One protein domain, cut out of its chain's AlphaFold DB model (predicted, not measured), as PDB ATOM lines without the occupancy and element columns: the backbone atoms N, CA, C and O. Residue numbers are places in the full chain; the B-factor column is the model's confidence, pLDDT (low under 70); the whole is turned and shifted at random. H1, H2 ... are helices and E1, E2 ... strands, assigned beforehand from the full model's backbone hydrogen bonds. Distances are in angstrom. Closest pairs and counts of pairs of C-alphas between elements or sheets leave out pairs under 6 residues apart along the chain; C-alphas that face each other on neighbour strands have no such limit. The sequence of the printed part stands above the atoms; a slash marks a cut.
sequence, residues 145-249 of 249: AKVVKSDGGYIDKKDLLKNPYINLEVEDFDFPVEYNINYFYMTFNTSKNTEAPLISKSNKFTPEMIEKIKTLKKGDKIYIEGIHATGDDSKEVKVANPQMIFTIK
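AT A GLANCE: This is residues 145 to 249 of the 249 residues of an uncharacterized protein of bioreactor metagenome (UniProt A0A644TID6). A strongly twisted five-stranded sheet, with the long strands E6 and E4 inside it, has helix H2 over one face; H1, beside H2, and the small strand pair E1 E3 lie on that same side. Residues 171 to 176 stick out. The printed part has 105 residues, two named helices and seven named strands, ordered E1 E2 H1 E3 E4 E5 H2 E6 E7; the mixed sheet runs E2 E7 E6 E4 E5, and the class is mixed. It is compact, radius of gyration of the C-alphas 13.9 A, spanning 43 by 25 by 20 A.

HOW THE PARTS SIT: E1, residues 145 to 147, is antiparallel to E3, residues 166 to 169; N 146 and O 167 are 2.8 A apart, within hydrogen-bond range. E2, residues 153 to 155, is parallel to E7, residues 244 to 248, with N 153 and O 245 at 2.8 A. H1, residues 157 to 162, touches H2, residues 207 to 215, opposite ways at a shallow tilt of 31 degrees; their closest C-alphas, Leu 161 and Ile 210, are 6.8 A apart. E4, residues 180 to 189, bends by 54 degrees at residue 183 and forms a hairpin with E5, residues 198 to 200, with N 186 and O 198 at 2.8 A. H2 is on the sheet at a height of 8.7 A. E6, residues 221 to 230, is antiparallel to E4, with N 185 and O 225 at 2.8 A, and forms a hairpin with E7, with N 244 and O 224 at 2.8 A. E5, H2 and E6 make a split strand-helix-strand unit, two strands running the same way with E4 between them, its crossover right-handed. Every O i to N i+4 pair is within range in H1, 4 of 5 in H2.

IN THESE COORDINATES: E1 begins at C-alpha 145, (-29.532, 8.508, -28.366). E4 and E6 each measure 27.4 A from first to last C-alpha, H2 12.9 A. E7 ends at C-alpha 248, (-15.287, -2.896, -28.800).

THE WHOLE: The two C-alphas farthest apart, of Asp 174 and Lys 192, are 45.9 A apart. The printed part has no cut; the link from E6 to E7 is long. The pLDDT is under 70 at residues 174 to 176 and 191 to 194.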
ATOM      1  N   ALA A 145     -30.951   8.294 -28.565       97.00
ATOM      2  CA  ALA A 145     -29.532   8.508 -28.366       97.00
ATOM      3  C   ALA A 145     -28.714   7.605 -29.286       97.00
ATOM      4  O   ALA A 145     -28.944   6.399 -29.367       97.00
ATOM      5  N   LYS A 146     -27.726   8.193 -29.957       96.19
ATOM      6  CA  LYS A 146     -26.770   7.473 -30.795       96.19
ATOM      7  C   LYS A 146     -25.360   7.963 -30.539       96.19
ATOM      8  O   LYS A 146     -25.122   9.153 -30.341       96.19
ATOM      9  N   VAL A 147     -24.412   7.043 -30.621       96.38
ATOM     10  CA  VAL A 147     -22.997   7.364 -30.795       96.38
ATOM     11  C   VAL A 147     -22.624   6.966 -32.212       96.38
ATOM     12  O   VAL A 147     -22.837   5.824 -32.625       96.38
ATOM     13  N   VAL A 148     -22.085   7.914 -32.977       93.31
ATOM     14  CA  VAL A 148     -21.862   7.766 -34.424       93.31
ATOM     15  C   VAL A 148     -23.188   7.529 -35.160       93.31
ATOM     16  O   VAL A 148     -23.825   8.488 -35.575       93.31
ATOM     17  N   LYS A 149     -23.607   6.272 -35.330       92.00
ATOM     18  CA  LYS A 149     -24.859   5.868 -35.999       92.00
ATOM     19  C   LYS A 149     -25.578   4.733 -35.267       92.00
ATOM     20  O   LYS A 149     -26.531   4.174 -35.798       92.00
ATOM     21  N   SER A 150     -25.097   4.367 -34.083       93.94
ATOM     22  CA  SER A 150     -25.543   3.184 -33.355       93.94
ATOM     23  C   SER A 150     -26.058   3.578 -31.978       93.94
ATOM     24  O   SER A 150     -25.505   4.466 -31.330       93.94
ATOM     25  N   ASP A 151     -27.095   2.885 -31.534       95.44
ATOM     26  CA  ASP A 151     -27.715   2.952 -30.207       95.44
ATOM     27  C   ASP A 151     -27.176   1.864 -29.249       95.44
ATOM     28  O   ASP A 151     -27.615   1.737 -28.107       95.44
ATOM     29  N   GLY A 152     -26.202   1.072 -29.704       95.94
ATOM     30  CA  GLY A 152     -25.540   0.023 -28.938       95.94
ATOM     31  C   GLY A 152     -24.838  -0.994 -29.839       95.94
ATOM     32  O   GLY A 152     -24.633  -0.773 -31.034       95.94
ATOM     33  N   GLY A 153     -24.460  -2.134 -29.264       97.25
ATOM     34  CA  GLY A 153     -23.879  -3.263 -29.991       97.25
ATOM     35  C   GLY A 153     -22.375  -3.132 -30.235       97.25
ATOM     36  O   GLY A 153     -21.635  -2.610 -29.405       97.25
ATOM     37  N   TYR A 154     -21.882  -3.677 -31.348       97.50
ATOM     38  CA  TYR A 154     -20.452  -3.657 -31.662       97.50
ATOM     39  C   TYR A 154     -20.027  -2.333 -32.299       97.50
ATOM     40  O   TYR A 154     -20.627  -1.904 -33.283       97.50
ATOM     41  N   ILE A 155     -18.935  -1.735 -31.815       97.38
ATOM     42  CA  ILE A 155     -18.424  -0.459 -32.336       97.38
ATOM     43  C   ILE A 155     -16.899  -0.454 -32.470       97.38
ATOM     44  O   ILE A 155     -16.178  -1.038 -31.657       97.38
ATOM     45  N   ASP A 156     -16.399   0.210 -33.514       97.38
ATOM     46  CA  ASP A 156     -14.965   0.417 -33.705       97.38
ATOM     47  C   ASP A 156     -14.455   1.475 -32.724       97.38
ATOM     48  O   ASP A 156     -14.934   2.611 -32.698       97.38
ATOM     49  N   LYS A 157     -13.402   1.146 -31.965       96.50
ATOM     50  CA  LYS A 157     -12.767   2.103 -31.040       96.50
ATOM     51  C   LYS A 157     -12.356   3.407 -31.738       96.50
ATOM     52  O   LYS A 157     -12.426   4.480 -31.148       96.50
ATOM     53  N   LYS A 158     -11.920   3.324 -32.999       97.19
ATOM     54  CA  LYS A 158     -11.510   4.495 -33.790       97.19
ATOM     55  C   LYS A 158     -12.675   5.452 -34.055       97.19
ATOM     56  O   LYS A 158     -12.467   6.660 -34.012       97.19
ATOM     57  N   ASP A 159     -13.880   4.929 -34.275       96.81
ATOM     58  CA  ASP A 159     -15.056   5.749 -34.579       96.81
ATOM     59  C   ASP A 159     -15.541   6.516 -33.346       96.81
ATOM     60  O   ASP A 159     -15.867   7.699 -33.459       96.81
ATOM     61  N   LEU A 160     -15.481   5.879 -32.168       95.56
ATOM     62  CA  LEU A 160     -15.733   6.523 -30.873       95.56
ATOM     63  C   LEU A 160     -14.772   7.688 -30.611       95.56
ATOM     64  O   LEU A 160     -15.187   8.750 -30.160       95.56
ATOM     65  N   LEU A 161     -13.480   7.500 -30.896       96.69
ATOM     66  CA  LEU A 161     -12.460   8.531 -30.677       96.69
ATOM     67  C   LEU A 161     -12.544   9.674 -31.696       96.69
ATOM     68  O   LEU A 161     -12.146  10.795 -31.386       96.69
ATOM     69  N   LYS A 162     -13.054   9.403 -32.903       97.69
ATOM     70  CA  LYS A 162     -13.272  10.416 -33.944       97.69
ATOM     71  C   LYS A 162     -14.530  11.249 -33.689       97.69
ATOM     72  O   LYS A 162     -14.524  12.439 -33.987       97.69
ATOM     73  N   ASN A 163     -15.578  10.640 -33.134       97.31
ATOM     74  CA  ASN A 163     -16.855  11.294 -32.838       97.31
ATOM     75  C   ASN A 163     -17.215  11.102 -31.352       97.31
ATOM     76  O   ASN A 163     -18.130  10.341 -31.036       97.31
ATOM     77  N   PRO A 164     -16.480  11.747 -30.425       97.38
ATOM     78  CA  PRO A 164     -16.616  11.516 -28.989       97.38
ATOM     79  C   PRO A 164     -17.808  12.295 -28.415       97.38
ATOM     80  O   PRO A 164     -17.640  13.192 -27.589       97.38
ATOM     81  N   TYR A 165     -19.012  12.016 -28.905       97.69
ATOM     82  CA  TYR A 165     -20.248  12.660 -28.475       97.69
ATOM     83  C   TYR A 165     -21.472  11.781 -28.759       97.69
ATOM     84  O   TYR A 165     -21.438  10.880 -29.599       97.69
ATOM     85  N   ILE A 166     -22.556  12.062 -28.041       98.00
ATOM     86  CA  ILE A 166     -23.883  11.478 -28.221       98.00
ATOM     87  C   ILE A 166     -24.729  12.461 -29.034       98.00
ATOM     88  O   ILE A 166     -24.705  13.666 -28.780       98.00
ATOM     89  N   ASN A 167     -25.494  11.945 -29.987       95.12
ATOM     90  CA  ASN A 167     -26.538  12.677 -30.696       95.12
ATOM     91  C   ASN A 167     -27.916  12.174 -30.281       95.12
ATOM     92  O   ASN A 167     -28.064  11.003 -29.941       95.12
ATOM     93  N   LEU A 168     -28.910  13.052 -30.359       94.56
ATOM     94  CA  LEU A 168     -30.321  12.706 -30.251       94.56
ATOM     95  C   LEU A 168     -30.968  12.854 -31.629       94.56
ATOM     96  O   LEU A 168     -30.875  13.916 -32.238       94.56
ATOM     97  N   GLU A 169     -31.598  11.789 -32.115       89.19
ATOM     98  CA  GLU A 169     -32.244  11.740 -33.429       89.19
ATOM     99  C   GLU A 169     -33.683  11.242 -33.297       89.19
ATOM    100  O   GLU A 169     -33.940  10.233 -32.641       89.19
ATOM    101  N   VAL A 170     -34.622  11.921 -33.951       88.31
ATOM    102  CA  VAL A 170     -36.013  11.468 -34.075       88.31
ATOM    103  C   VAL A 170     -36.181  10.875 -35.469       88.31
ATOM    104  O   VAL A 170     -35.859  11.527 -36.460       88.31
ATOM    105  N   GLU A 171     -36.653   9.634 -35.546       81.38
ATOM    106  CA  GLU A 171     -36.936   8.981 -36.829       81.38
ATOM    107  C   GLU A 171     -38.276   9.470 -37.395       81.38
ATOM    108  O   GLU A 171     -39.207   9.748 -36.639       81.38
ATOM    109  N   ASP A 172     -38.359   9.585 -38.724       73.62
ATOM    110  CA  ASP A 172     -39.577   9.942 -39.466       73.62
ATOM    111  C   ASP A 172     -40.261  11.245 -39.006       73.62
ATOM    112  O   ASP A 172     -41.491  11.347 -38.968       73.62
ATOM    113  N   PHE A 173     -39.465  12.261 -38.653       73.25
ATOM    114  CA  PHE A 173     -39.978  13.567 -38.250       73.25
ATOM    115  C   PHE A 173     -39.599  14.661 -39.254       73.25
ATOM    116  O   PHE A 173     -38.428  14.963 -39.466       73.25
ATOM    117  N   ASP A 174     -40.624  15.265 -39.865       61.47
ATOM    118  CA  ASP A 174     -40.492  16.227 -40.971       61.47
ATOM    119  C   ASP A 174     -39.977  17.616 -40.544       61.47
ATOM    120  O   ASP A 174     -39.790  18.497 -41.387       61.47
ATOM    121  N   PHE A 175     -39.749  17.837 -39.245       69.12
ATOM    122  CA  PHE A 175     -39.292  19.118 -38.707       69.12
ATOM    123  C   PHE A 175     -38.001  18.940 -37.903       69.12
ATOM    124  O   PHE A 175     -37.920  18.044 -37.069       69.12
ATOM    125  N   PRO A 176     -36.979  19.785 -38.096       67.19
ATOM    126  CA  PRO A 176     -35.786  19.730 -37.264       67.19
ATOM    127  C   PRO A 176     -36.135  20.177 -35.837       67.19
ATOM    128  O   PRO A 176     -36.576  21.305 -35.635       67.19
ATOM    129  N   VAL A 177     -35.937  19.293 -34.857       78.81
ATOM    130  CA  VAL A 177     -36.008  19.627 -33.426       78.81
ATOM    131  C   VAL A 177     -34.602  19.559 -32.865       78.81
ATOM    132  O   VAL A 177     -33.906  18.557 -33.042       78.81
ATOM    133  N   GLU A 178     -34.180  20.623 -32.192       84.31
ATOM    134  CA  GLU A 178     -32.893  20.652 -31.511       84.31
ATOM    135  C   GLU A 178     -33.048  20.142 -30.076       84.31
ATOM    136  O   GLU A 178     -33.903  20.603 -29.319       84.31
ATOM    137  N   TYR A 179     -32.196  19.191 -29.699       91.44
ATOM    138  CA  TYR A 179     -32.122  18.667 -28.340       91.44
ATOM    139  C   TYR A 179     -30.744  18.919 -27.747       91.44
ATOM    140  O   TYR A 179     -29.717  18.725 -28.400       91.44
ATOM    141  N   ASN A 180     -30.723  19.269 -26.467       94.12
ATOM    142  CA  ASN A 180     -29.507  19.515 -25.709       94.12
ATOM    143  C   ASN A 180     -29.351  18.447 -24.626       94.12
ATOM    144  O   ASN A 180     -30.165  18.378 -23.713       94.12
ATOM    145  N   ILE A 181     -28.298  17.628 -24.698       97.00
ATOM    146  CA  ILE A 181     -27.967  16.675 -23.625       97.00
ATOM    147  C   ILE A 181     -27.282  17.435 -22.488       97.00
ATOM    148  O   ILE A 181     -26.201  18.001 -22.679       97.00
ATOM    149  N   ASN A 182     -27.886  17.419 -21.300       96.44
ATOM    150  CA  ASN A 182     -27.374  18.124 -20.127       96.44
ATOM    151  C   ASN A 182     -26.340  17.287 -19.376       96.44
ATOM    152  O   ASN A 182     -25.342  17.834 -18.913       96.44
ATOM    153  N   TYR A 183     -26.562  15.978 -19.239       97.94
ATOM    154  CA  TYR A 183     -25.582  15.066 -18.656       97.94
ATOM    155  C   TYR A 183     -25.816  13.606 -19.056       97.94
ATOM    156  O   TYR A 183     -26.908  13.221 -19.477       97.94
ATOM    157  N   PHE A 184     -24.769  12.797 -18.903       98.56
ATOM    158  CA  PHE A 184     -24.830  11.337 -18.950       98.56
ATOM    159  C   PHE A 184     -23.680  10.730 -18.132       98.56
ATOM    160  O   PHE A 184     -22.680  11.396 -17.835       98.56
ATOM    161  N   TYR A 185     -23.812   9.448 -17.806       97.69
ATOM    162  CA  TYR A 185     -22.809   8.651 -17.108       97.69
ATOM    163  C   TYR A 185     -22.167   7.643 -18.056       97.69
ATOM    164  O   TYR A 185     -22.839   7.096 -18.929       97.69
ATOM    165  N   MET A 186     -20.873   7.379 -17.881       97.50
ATOM    166  CA  MET A 186     -20.147   6.354 -18.626       97.50
ATOM    167  C   MET A 186     -19.402   5.422 -17.672       97.50
ATOM    168  O   MET A 186     -18.627   5.879 -16.831       97.50
ATOM    169  N   THR A 187     -19.608   4.118 -17.829       95.12
ATOM    170  CA  THR A 187     -18.844   3.076 -17.132       95.12
ATOM    171  C   THR A 187     -18.198   2.127 -18.135       95.12
ATOM    172  O   THR A 187     -18.577   2.061 -19.309       95.12
ATOM    173  N   PHE A 188     -17.191   1.389 -17.676       92.94
ATOM    174  CA  PHE A 188     -16.429   0.458 -18.498       92.94
ATOM    175  C   PHE A 188     -16.357  -0.890 -17.794       92.94
ATOM    176  O   PHE A 188     -15.994  -0.950 -16.622       92.94
ATOM    177  N   ASN A 189     -16.649  -1.975 -18.509       85.62
ATOM    178  CA  ASN A 189     -16.352  -3.314 -18.010       85.62
ATOM    179  C   ASN A 189     -15.011  -3.746 -18.593       85.62
ATOM    180  O   ASN A 189     -14.899  -4.068 -19.778       85.62
ATOM    181  N   THR A 190     -14.003  -3.689 -17.729       71.38
ATOM    182  CA  THR A 190     -12.663  -4.218 -17.969       71.38
ATOM    183  C   THR A 190     -12.422  -5.362 -16.986       71.38
ATOM    184  O   THR A 190     -13.163  -5.539 -16.021       71.38
ATOM    185  N   SER A 191     -11.344  -6.126 -17.159       61.62
ATOM    186  CA  SER A 191     -10.985  -7.230 -16.252       61.62
ATOM    187  C   SER A 191     -10.785  -6.816 -14.773       61.62
ATOM    188  O   SER A 191     -10.586  -7.683 -13.927       61.62
ATOM    189  N   LYS A 192     -10.816  -5.511 -14.449       61.28
ATOM    190  CA  LYS A 192     -10.782  -4.934 -13.096       61.28
ATOM    191  C   LYS A 192     -12.080  -4.142 -12.873       61.28
ATOM    192  O   LYS A 192     -12.283  -3.120 -13.518       61.28
ATOM    193  N   ASN A 193     -12.966  -4.622 -12.001       60.81
ATOM    194  CA  ASN A 193     -14.383  -4.235 -12.024       60.81
ATOM    195  C   ASN A 193     -14.853  -3.483 -10.756       60.81
ATOM    196  O   ASN A 193     -15.676  -4.002 -10.005       60.81
ATOM    197  N   THR A 194     -14.329  -2.278 -10.496       64.75
ATOM    198  CA  THR A 194     -14.710  -1.450  -9.319       64.75
ATOM    199  C   THR A 194     -14.625   0.074  -9.531       64.75
ATOM    200  O   THR A 194     -14.597   0.829  -8.560       64.75
ATOM    201  N   GLU A 195     -14.570   0.570 -10.769       76.50
ATOM    202  CA  GLU A 195     -14.435   2.016 -11.019       76.50
ATOM    203  C   GLU A 195     -15.793   2.741 -10.976       76.50
ATOM    204  O   GLU A 195     -16.800   2.234 -11.473       76.50
ATOM    205  N   ALA A 196     -15.822   3.933 -10.370       86.00
ATOM    206  CA  ALA A 196     -17.018   4.770 -10.317       86.00
ATOM    207  C   ALA A 196     -17.395   5.303 -11.718       86.00
ATOM    208  O   ALA A 196     -16.506   5.496 -12.552       86.00
ATOM    209  N   PRO A 197     -18.685   5.587 -11.986       92.56
ATOM    210  CA  PRO A 197     -19.103   6.171 -13.254       92.56
ATOM    211  C   PRO A 197     -18.458   7.532 -13.511       92.56
ATOM    212  O   PRO A 197     -18.475   8.415 -12.651       92.56
ATOM    213  N   LEU A 198     -17.951   7.723 -14.728       96.44
ATOM    214  CA  LEU A 198     -17.528   9.032 -15.209       96.44
ATOM    215  C   LEU A 198     -18.757   9.841 -15.619       96.44
ATOM    216  O   LEU A 198     -19.689   9.300 -16.208       96.44
ATOM    217  N   ILE A 199     -18.748  11.145 -15.351       97.94
ATOM    218  CA  ILE A 199     -19.875  12.040 -15.646       97.94
ATOM    219  C   ILE A 199     -19.480  13.004 -16.759       97.94
ATOM    220  O   ILE A 199     -18.429  13.643 -16.681       97.94
ATOM    221  N   SER A 200     -20.341  13.163 -17.761       98.50
ATOM    222  CA  SER A 200     -20.301  14.311 -18.668       98.50
ATOM    223  C   SER A 200     -21.470  15.239 -18.382       98.50
ATOM    224  O   SER A 200     -22.564  14.778 -18.077       98.50
ATOM    225  N   LYS A 201     -21.236  16.547 -18.500       97.81
ATOM    226  CA  LYS A 201     -22.245  17.612 -18.356       97.81
ATOM    227  C   LYS A 201     -22.605  18.250 -19.705       97.81
ATOM    228  O   LYS A 201     -22.818  19.455 -19.799       97.81
ATOM    229  N   SER A 202     -22.517  17.465 -20.773       97.56
ATOM    230  CA  SER A 202     -22.846  17.873 -22.140       97.56
ATOM    231  C   SER A 202     -23.109  16.631 -22.988       97.56
ATOM    232  O   SER A 202     -22.979  15.509 -22.501       97.56
ATOM    233  N   ASN A 203     -23.362  16.810 -24.282       97.56
ATOM    234  CA  ASN A 203     -23.395  15.704 -25.232       97.56
ATOM    235  C   ASN A 203     -22.006  15.111 -25.556       97.56
ATOM    236  O   ASN A 203     -21.931  14.062 -26.188       97.56
ATOM    237  N   LYS A 204     -20.899  15.749 -25.151       98.31
ATOM    238  CA  LYS A 204     -19.526  15.325 -25.485       98.31
ATOM    239  C   LYS A 204     -18.946  14.378 -24.442       98.31
ATOM    240  O   LYS A 204     -19.255  14.482 -23.258       98.31
ATOM    241  N   PHE A 205     -18.048  13.492 -24.853       98.31
ATOM    242  CA  PHE A 205     -17.251  12.685 -23.931       98.31
ATOM    243  C   PHE A 205     -16.177  13.561 -23.285       98.31
ATOM    244  O   PHE A 205     -15.575  14.417 -23.939       98.31
ATOM    245  N   THR A 206     -15.930  13.357 -21.992       98.56
ATOM    246  CA  THR A 206     -14.888  14.102 -21.277       98.56
ATOM    247  C   THR A 206     -13.493  13.610 -21.676       98.56
ATOM    248  O   THR A 206     -13.350  12.478 -22.147       98.56
ATOM    249  N   PRO A 207     -12.431  14.408 -21.456       98.25
ATOM    250  CA  PRO A 207     -11.061  13.945 -21.679       98.25
ATOM    251  C   PRO A 207     -10.745  12.637 -20.940       98.25
ATOM    252  O   PRO A 207     -10.122  11.750 -21.511       98.25
ATOM    253  N   GLU A 208     -11.242  12.472 -19.713       96.62
ATOM    254  CA  GLU A 208     -11.057  11.250 -18.921       96.62
ATOM    255  C   GLU A 208     -11.740  10.029 -19.553       96.62
ATOM    256  O   GLU A 208     -11.124   8.970 -19.678       96.62
ATOM    257  N   MET A 209     -12.983  10.187 -20.026       97.81
ATOM    258  CA  MET A 209     -13.681   9.139 -20.781       97.81
ATOM    259  C   MET A 209     -12.896   8.756 -22.037       97.81
ATOM    260  O   MET A 209     -12.727   7.573 -22.323       97.81
ATOM    261  N   ILE A 210     -12.379   9.743 -22.772       98.12
ATOM    262  CA  ILE A 210     -11.585   9.522 -23.986       98.12
ATOM    263  C   ILE A 210     -10.301   8.749 -23.665       98.12
ATOM    264  O   ILE A 210      -9.981   7.787 -24.368       98.12
ATOM    265  N   GLU A 211      -9.581   9.116 -22.602       96.38
ATOM    266  CA  GLU A 211      -8.387   8.382 -22.167       96.38
ATOM    267  C   GLU A 211      -8.720   6.940 -21.780       96.38
ATOM    268  O   GLU A 211      -8.022   6.017 -22.206       96.38
ATOM    269  N   LYS A 212      -9.832   6.702 -21.075       94.94
ATOM    270  CA  LYS A 212     -10.299   5.340 -20.777       94.94
ATOM    271  C   LYS A 212     -10.630   4.562 -22.047       94.94
ATOM    272  O   LYS A 212     -10.118   3.453 -22.214       94.94
ATOM    273  N   ILE A 213     -11.370   5.152 -22.990       95.94
ATOM    274  CA  ILE A 213     -11.706   4.527 -24.280       95.94
ATOM    275  C   ILE A 213     -10.439   4.099 -25.033       95.94
ATOM    276  O   ILE A 213     -10.403   2.995 -25.580       95.94
ATOM    277  N   LYS A 214      -9.371   4.911 -25.033       96.56
ATOM    278  CA  LYS A 214      -8.097   4.567 -25.698       96.56
ATOM    279  C   LYS A 214      -7.499   3.253 -25.181       96.56
ATOM    280  O   LYS A 214      -6.950   2.492 -25.988       96.56
ATOM    281  N   THR A 215      -7.649   2.967 -23.886       94.25
ATOM    282  CA  THR A 215      -7.114   1.753 -23.238       94.25
ATOM    283  C   THR A 215      -7.888   0.475 -23.562       94.25
ATOM    284  O   THR A 215      -7.326  -0.613 -23.426       94.25
ATOM    285  N   LEU A 216      -9.130   0.592 -24.044       94.19
ATOM    286  CA  LEU A 216     -10.003  -0.557 -24.280       94.19
ATOM    287  C   LEU A 216      -9.490  -1.461 -25.405       94.19
ATOM    288  O   LEU A 216      -8.949  -1.004 -26.424       94.19
ATOM    289  N   LYS A 217      -9.698  -2.760 -25.234       94.38
ATOM    290  CA  LYS A 217      -9.381  -3.832 -26.176       94.38
ATOM    291  C   LYS A 217     -10.664  -4.445 -26.724       94.38
ATOM    292  O   LYS A 217     -11.758  -4.220 -26.217       94.38
ATOM    293  N   LYS A 218     -10.516  -5.246 -27.778       95.88
ATOM    294  CA  LYS A 218     -11.616  -6.027 -28.343       95.88
ATOM    295  C   LYS A 218     -12.306  -6.858 -27.255       95.88
ATOM    296  O   LYS A 218     -11.633  -7.584 -26.527       95.88
ATOM    297  N   GLY A 219     -13.630  -6.766 -27.189       94.81
ATOM    298  CA  GLY A 219     -14.476  -7.424 -26.193       94.81
ATOM    299  C   GLY A 219     -14.795  -6.570 -24.963       94.81
ATOM    300  O   GLY A 219     -15.788  -6.862 -24.296       94.81
ATOM    301  N   ASP A 220     -14.026  -5.510 -24.689       95.38
ATOM    302  CA  ASP A 220     -14.332  -4.594 -23.587       95.38
ATOM    303  C   ASP A 220     -15.642  -3.853 -23.863       95.38
ATOM    304  O   ASP A 220     -15.980  -3.557 -25.019       95.38
ATOM    305  N   LYS A 221     -16.379  -3.546 -22.793       95.00
ATOM    306  CA  LYS A 221     -17.687  -2.896 -22.896       95.00
ATOM    307  C   LYS A 221     -17.676  -1.486 -22.339       95.00
ATOM    308  O   LYS A 221     -17.041  -1.221 -21.320       95.00
ATOM    309  N   ILE A 222     -18.444  -0.623 -22.987       96.19
ATOM    310  CA  ILE A 222     -18.779   0.726 -22.539       96.19
ATOM    311  C   ILE A 222     -20.277   0.742 -22.264       96.19
ATOM    312  O   ILE A 222     -21.059   0.304 -23.110       96.19
ATOM    313  N   TYR A 223     -20.669   1.269 -21.114       96.75
ATOM    314  CA  TYR A 223     -22.061   1.536 -20.782       96.75
ATOM    315  C   TYR A 223     -22.223   3.044 -20.715       96.75
ATOM    316  O   TYR A 223     -21.442   3.722 -20.049       96.75
ATOM    317  N   ILE A 224     -23.209   3.560 -21.433       97.81
ATOM    318  CA  ILE A 224     -23.615   4.960 -21.380       97.81
ATOM    319  C   ILE A 224     -25.017   4.965 -20.802       97.81
ATOM    320  O   ILE A 224     -25.896   4.305 -21.347       97.81
ATOM    321  N   GLU A 225     -25.225   5.667 -19.697       96.88
ATOM    322  CA  GLU A 225     -26.452   5.572 -18.909       96.88
ATOM    323  C   GLU A 225     -26.903   6.938 -18.398       96.88
ATOM    324  O   GLU A 225     -26.119   7.887 -18.331       96.88
ATOM    325  N   GLY A 226     -28.175   7.030 -18.007       96.31
ATOM    326  CA  GLY A 226     -28.740   8.235 -17.401       96.31
ATOM    327  C   GLY A 226     -28.655   9.455 -18.316       96.31
ATOM    328  O   GLY A 226     -28.367  10.549 -17.837       96.31
ATOM    329  N   ILE A 227     -28.853   9.252 -19.623       98.00
ATOM    330  CA  ILE A 227     -28.858  10.333 -20.612       98.00
ATOM    331  C   ILE A 227     -30.057  11.236 -20.329       98.00
ATOM    332  O   ILE A 227     -31.205  10.806 -20.448       98.00
ATOM    333  N   HIS A 228     -29.774  12.481 -19.968       96.56
ATOM    334  CA  HIS A 228     -30.776  13.500 -19.687       96.56
ATOM    335  C   HIS A 228     -30.658  14.641 -20.696       96.56
ATOM    336  O   HIS A 228     -29.547  15.094 -20.998       96.56
ATOM    337  N   ALA A 229     -31.795  15.090 -21.224       96.19
ATOM    338  CA  ALA A 229     -31.839  16.079 -22.287       96.19
ATOM    339  C   ALA A 229     -33.024  17.038 -22.161       96.19
ATOM    340  O   ALA A 229     -34.062  16.701 -21.592       96.19
ATOM    341  N   THR A 230     -32.874  18.208 -22.772       93.94
ATOM    342  CA  THR A 230     -33.914  19.229 -22.905       93.94
ATOM    343  C   THR A 230     -34.170  19.574 -24.369       93.94
ATOM    344  O   THR A 230     -33.250  19.517 -25.188       93.94
ATOM    345  N   GLY A 231     -35.404  19.957 -24.691       88.69
ATOM    346  CA  GLY A 231     -35.770  20.525 -25.991       88.69
ATOM    347  C   GLY A 231     -35.341  21.988 -26.147       88.69
ATOM    348  O   GLY A 231     -34.727  22.579 -25.252       88.69
ATOM    349  N   ASP A 232     -35.694  22.576 -27.284       83.50
ATOM    350  CA  ASP A 232     -35.545  24.004 -27.599       83.50
ATOM    351  C   ASP A 232     -36.328  24.912 -26.633       83.50
ATOM    352  O   ASP A 232     -35.869  25.988 -26.250       83.50
ATOM    353  N   ASP A 233     -37.471  24.433 -26.148       82.19
ATOM    354  CA  ASP A 233     -38.304  25.076 -25.131       82.19
ATOM    355  C   ASP A 233     -37.754  24.955 -23.695       82.19
ATOM    356  O   ASP A 233     -38.423  25.346 -22.735       82.19
ATOM    357  N   SER A 234     -36.533  24.425 -23.541       85.06
ATOM    358  CA  SER A 234     -35.858  24.163 -22.263       85.06
ATOM    359  C   SER A 234     -36.599  23.202 -21.330       85.06
ATOM    360  O   SER A 234     -36.230  23.086 -20.157       85.06
ATOM    361  N   LYS A 235     -37.626  22.493 -21.811       86.50
ATOM    362  CA  LYS A 235     -38.278  21.445 -21.027       86.50
ATOM    363  C   LYS A 235     -37.519  20.140 -21.151       86.50
ATOM    364  O   LYS A 235     -36.895  19.852 -22.171       86.50
ATOM    365  N   GLU A 236     -37.593  19.346 -20.090       90.31
ATOM    366  CA  GLU A 236     -37.051  17.994 -20.073       90.31
ATOM    367  C   GLU A 236     -37.708  17.140 -21.163       90.31
ATOM    368  O   GLU A 236     -38.930  17.138 -21.335       90.31
ATOM    369  N   VAL A 237     -36.876  16.395 -21.885       89.75
ATOM    370  CA  VAL A 237     -37.294  15.462 -22.923       89.75
ATOM    371  C   VAL A 237     -36.880  14.062 -22.513       89.75
ATOM    372  O   VAL A 237     -35.713  13.773 -22.242       89.75
ATOM    373  N   LYS A 238     -37.853  13.155 -22.531       91.75
ATOM    374  CA  LYS A 238     -37.582  11.734 -22.371       91.75
ATOM    375  C   LYS A 238     -36.833  11.216 -23.599       91.75
ATOM    376  O   LYS A 238     -37.304  11.363 -24.721       91.75
ATOM    377  N   VAL A 239     -35.699  10.564 -23.368       94.56
ATOM    378  CA  VAL A 239     -34.932   9.844 -24.394       94.56
ATOM    379  C   VAL A 239     -35.481   8.421 -24.514       94.56
ATOM    380  O   VAL A 239     -35.747   7.776 -23.498       94.56
ATOM    381  N   ALA A 240     -35.670   7.926 -25.740       93.75
ATOM    382  CA  ALA A 240     -36.245   6.603 -25.994       93.75
ATOM    383  C   ALA A 240     -35.367   5.465 -25.437       93.75
ATOM    384  O   ALA A 240     -35.868   4.539 -24.798       93.75
ATOM    385  N   ASN A 241     -34.052   5.576 -25.625       95.62
ATOM    386  CA  ASN A 241     -33.013   4.662 -25.149       95.62
ATOM    387  C   ASN A 241     -32.029   5.409 -24.218       95.62
ATOM    388  O   ASN A 241     -30.924   5.774 -24.619       95.62
ATOM    389  N   PRO A 242     -32.390   5.642 -22.942       94.31
ATOM    390  CA  PRO A 242     -31.542   6.383 -22.000       94.31
ATOM    391  C   PRO A 242     -30.292   5.601 -21.555       94.31
ATOM    392  O   PRO A 242     -29.502   6.105 -20.751       94.31
ATOM    393  N   GLN A 243     -30.129   4.366 -22.042       96.69
ATOM    394  CA  GLN A 243     -28.991   3.490 -21.801       96.69
ATOM    395  C   GLN A 243     -28.534   2.852 -23.118       96.69
ATOM    396  O   GLN A 243     -29.358   2.366 -23.893       96.69
ATOM    397  N   MET A 244     -27.223   2.812 -23.343       97.19
ATOM    398  CA  MET A 244     -26.583   2.156 -24.484       97.19
ATOM    399  C   MET A 244     -25.418   1.296 -23.999       97.19
ATOM    400  O   MET A 244     -24.666   1.697 -23.107       97.19
ATOM    401  N   ILE A 245     -25.230   0.129 -24.616       97.00
ATOM    402  CA  ILE A 245     -24.097  -0.760 -24.330       97.00
ATOM    403  C   ILE A 245     -23.329  -0.994 -25.617       97.00
ATOM    404  O   ILE A 245     -23.871  -1.548 -26.573       97.00
ATOM    405  N   PHE A 246     -22.052  -0.637 -25.612       97.75
ATOM    406  CA  PHE A 246     -21.146  -0.859 -26.726       97.75
ATOM    407  C   PHE A 246     -20.096  -1.907 -26.382       97.75
ATOM    408  O   PHE A 246     -19.548  -1.901 -25.285       97.75
ATOM    409  N   THR A 247     -19.785  -2.787 -27.328       97.12
ATOM    410  CA  THR A 247     -18.678  -3.747 -27.247       97.12
ATOM    411  C   THR A 247     -17.635  -3.385 -28.295       97.12
ATOM    412  O   THR A 247     -17.954  -3.280 -29.481       97.12
ATOM    413  N   ILE A 248     -16.384  -3.202 -27.878       97.00
ATOM    414  CA  ILE A 248     -15.287  -2.896 -28.800       97.00
ATOM    415  C   ILE A 248     -15.023  -4.110 -29.699       97.00
ATOM    416  O   ILE A 248     -14.837  -5.220 -29.192       97.00
ATOM    417  N   LYS A 249     -15.000  -3.916 -31.021       94.19
ATOM    418  CA  LYS A 249     -14.726  -4.984 -32.005       94.19
ATOM    419  C   LYS A 249     -13.302  -4.972 -32.565       94.19
ATOM    420  O   LYS A 249     -12.634  -3.917 -32.480       94.19
TER     421      LYS A 249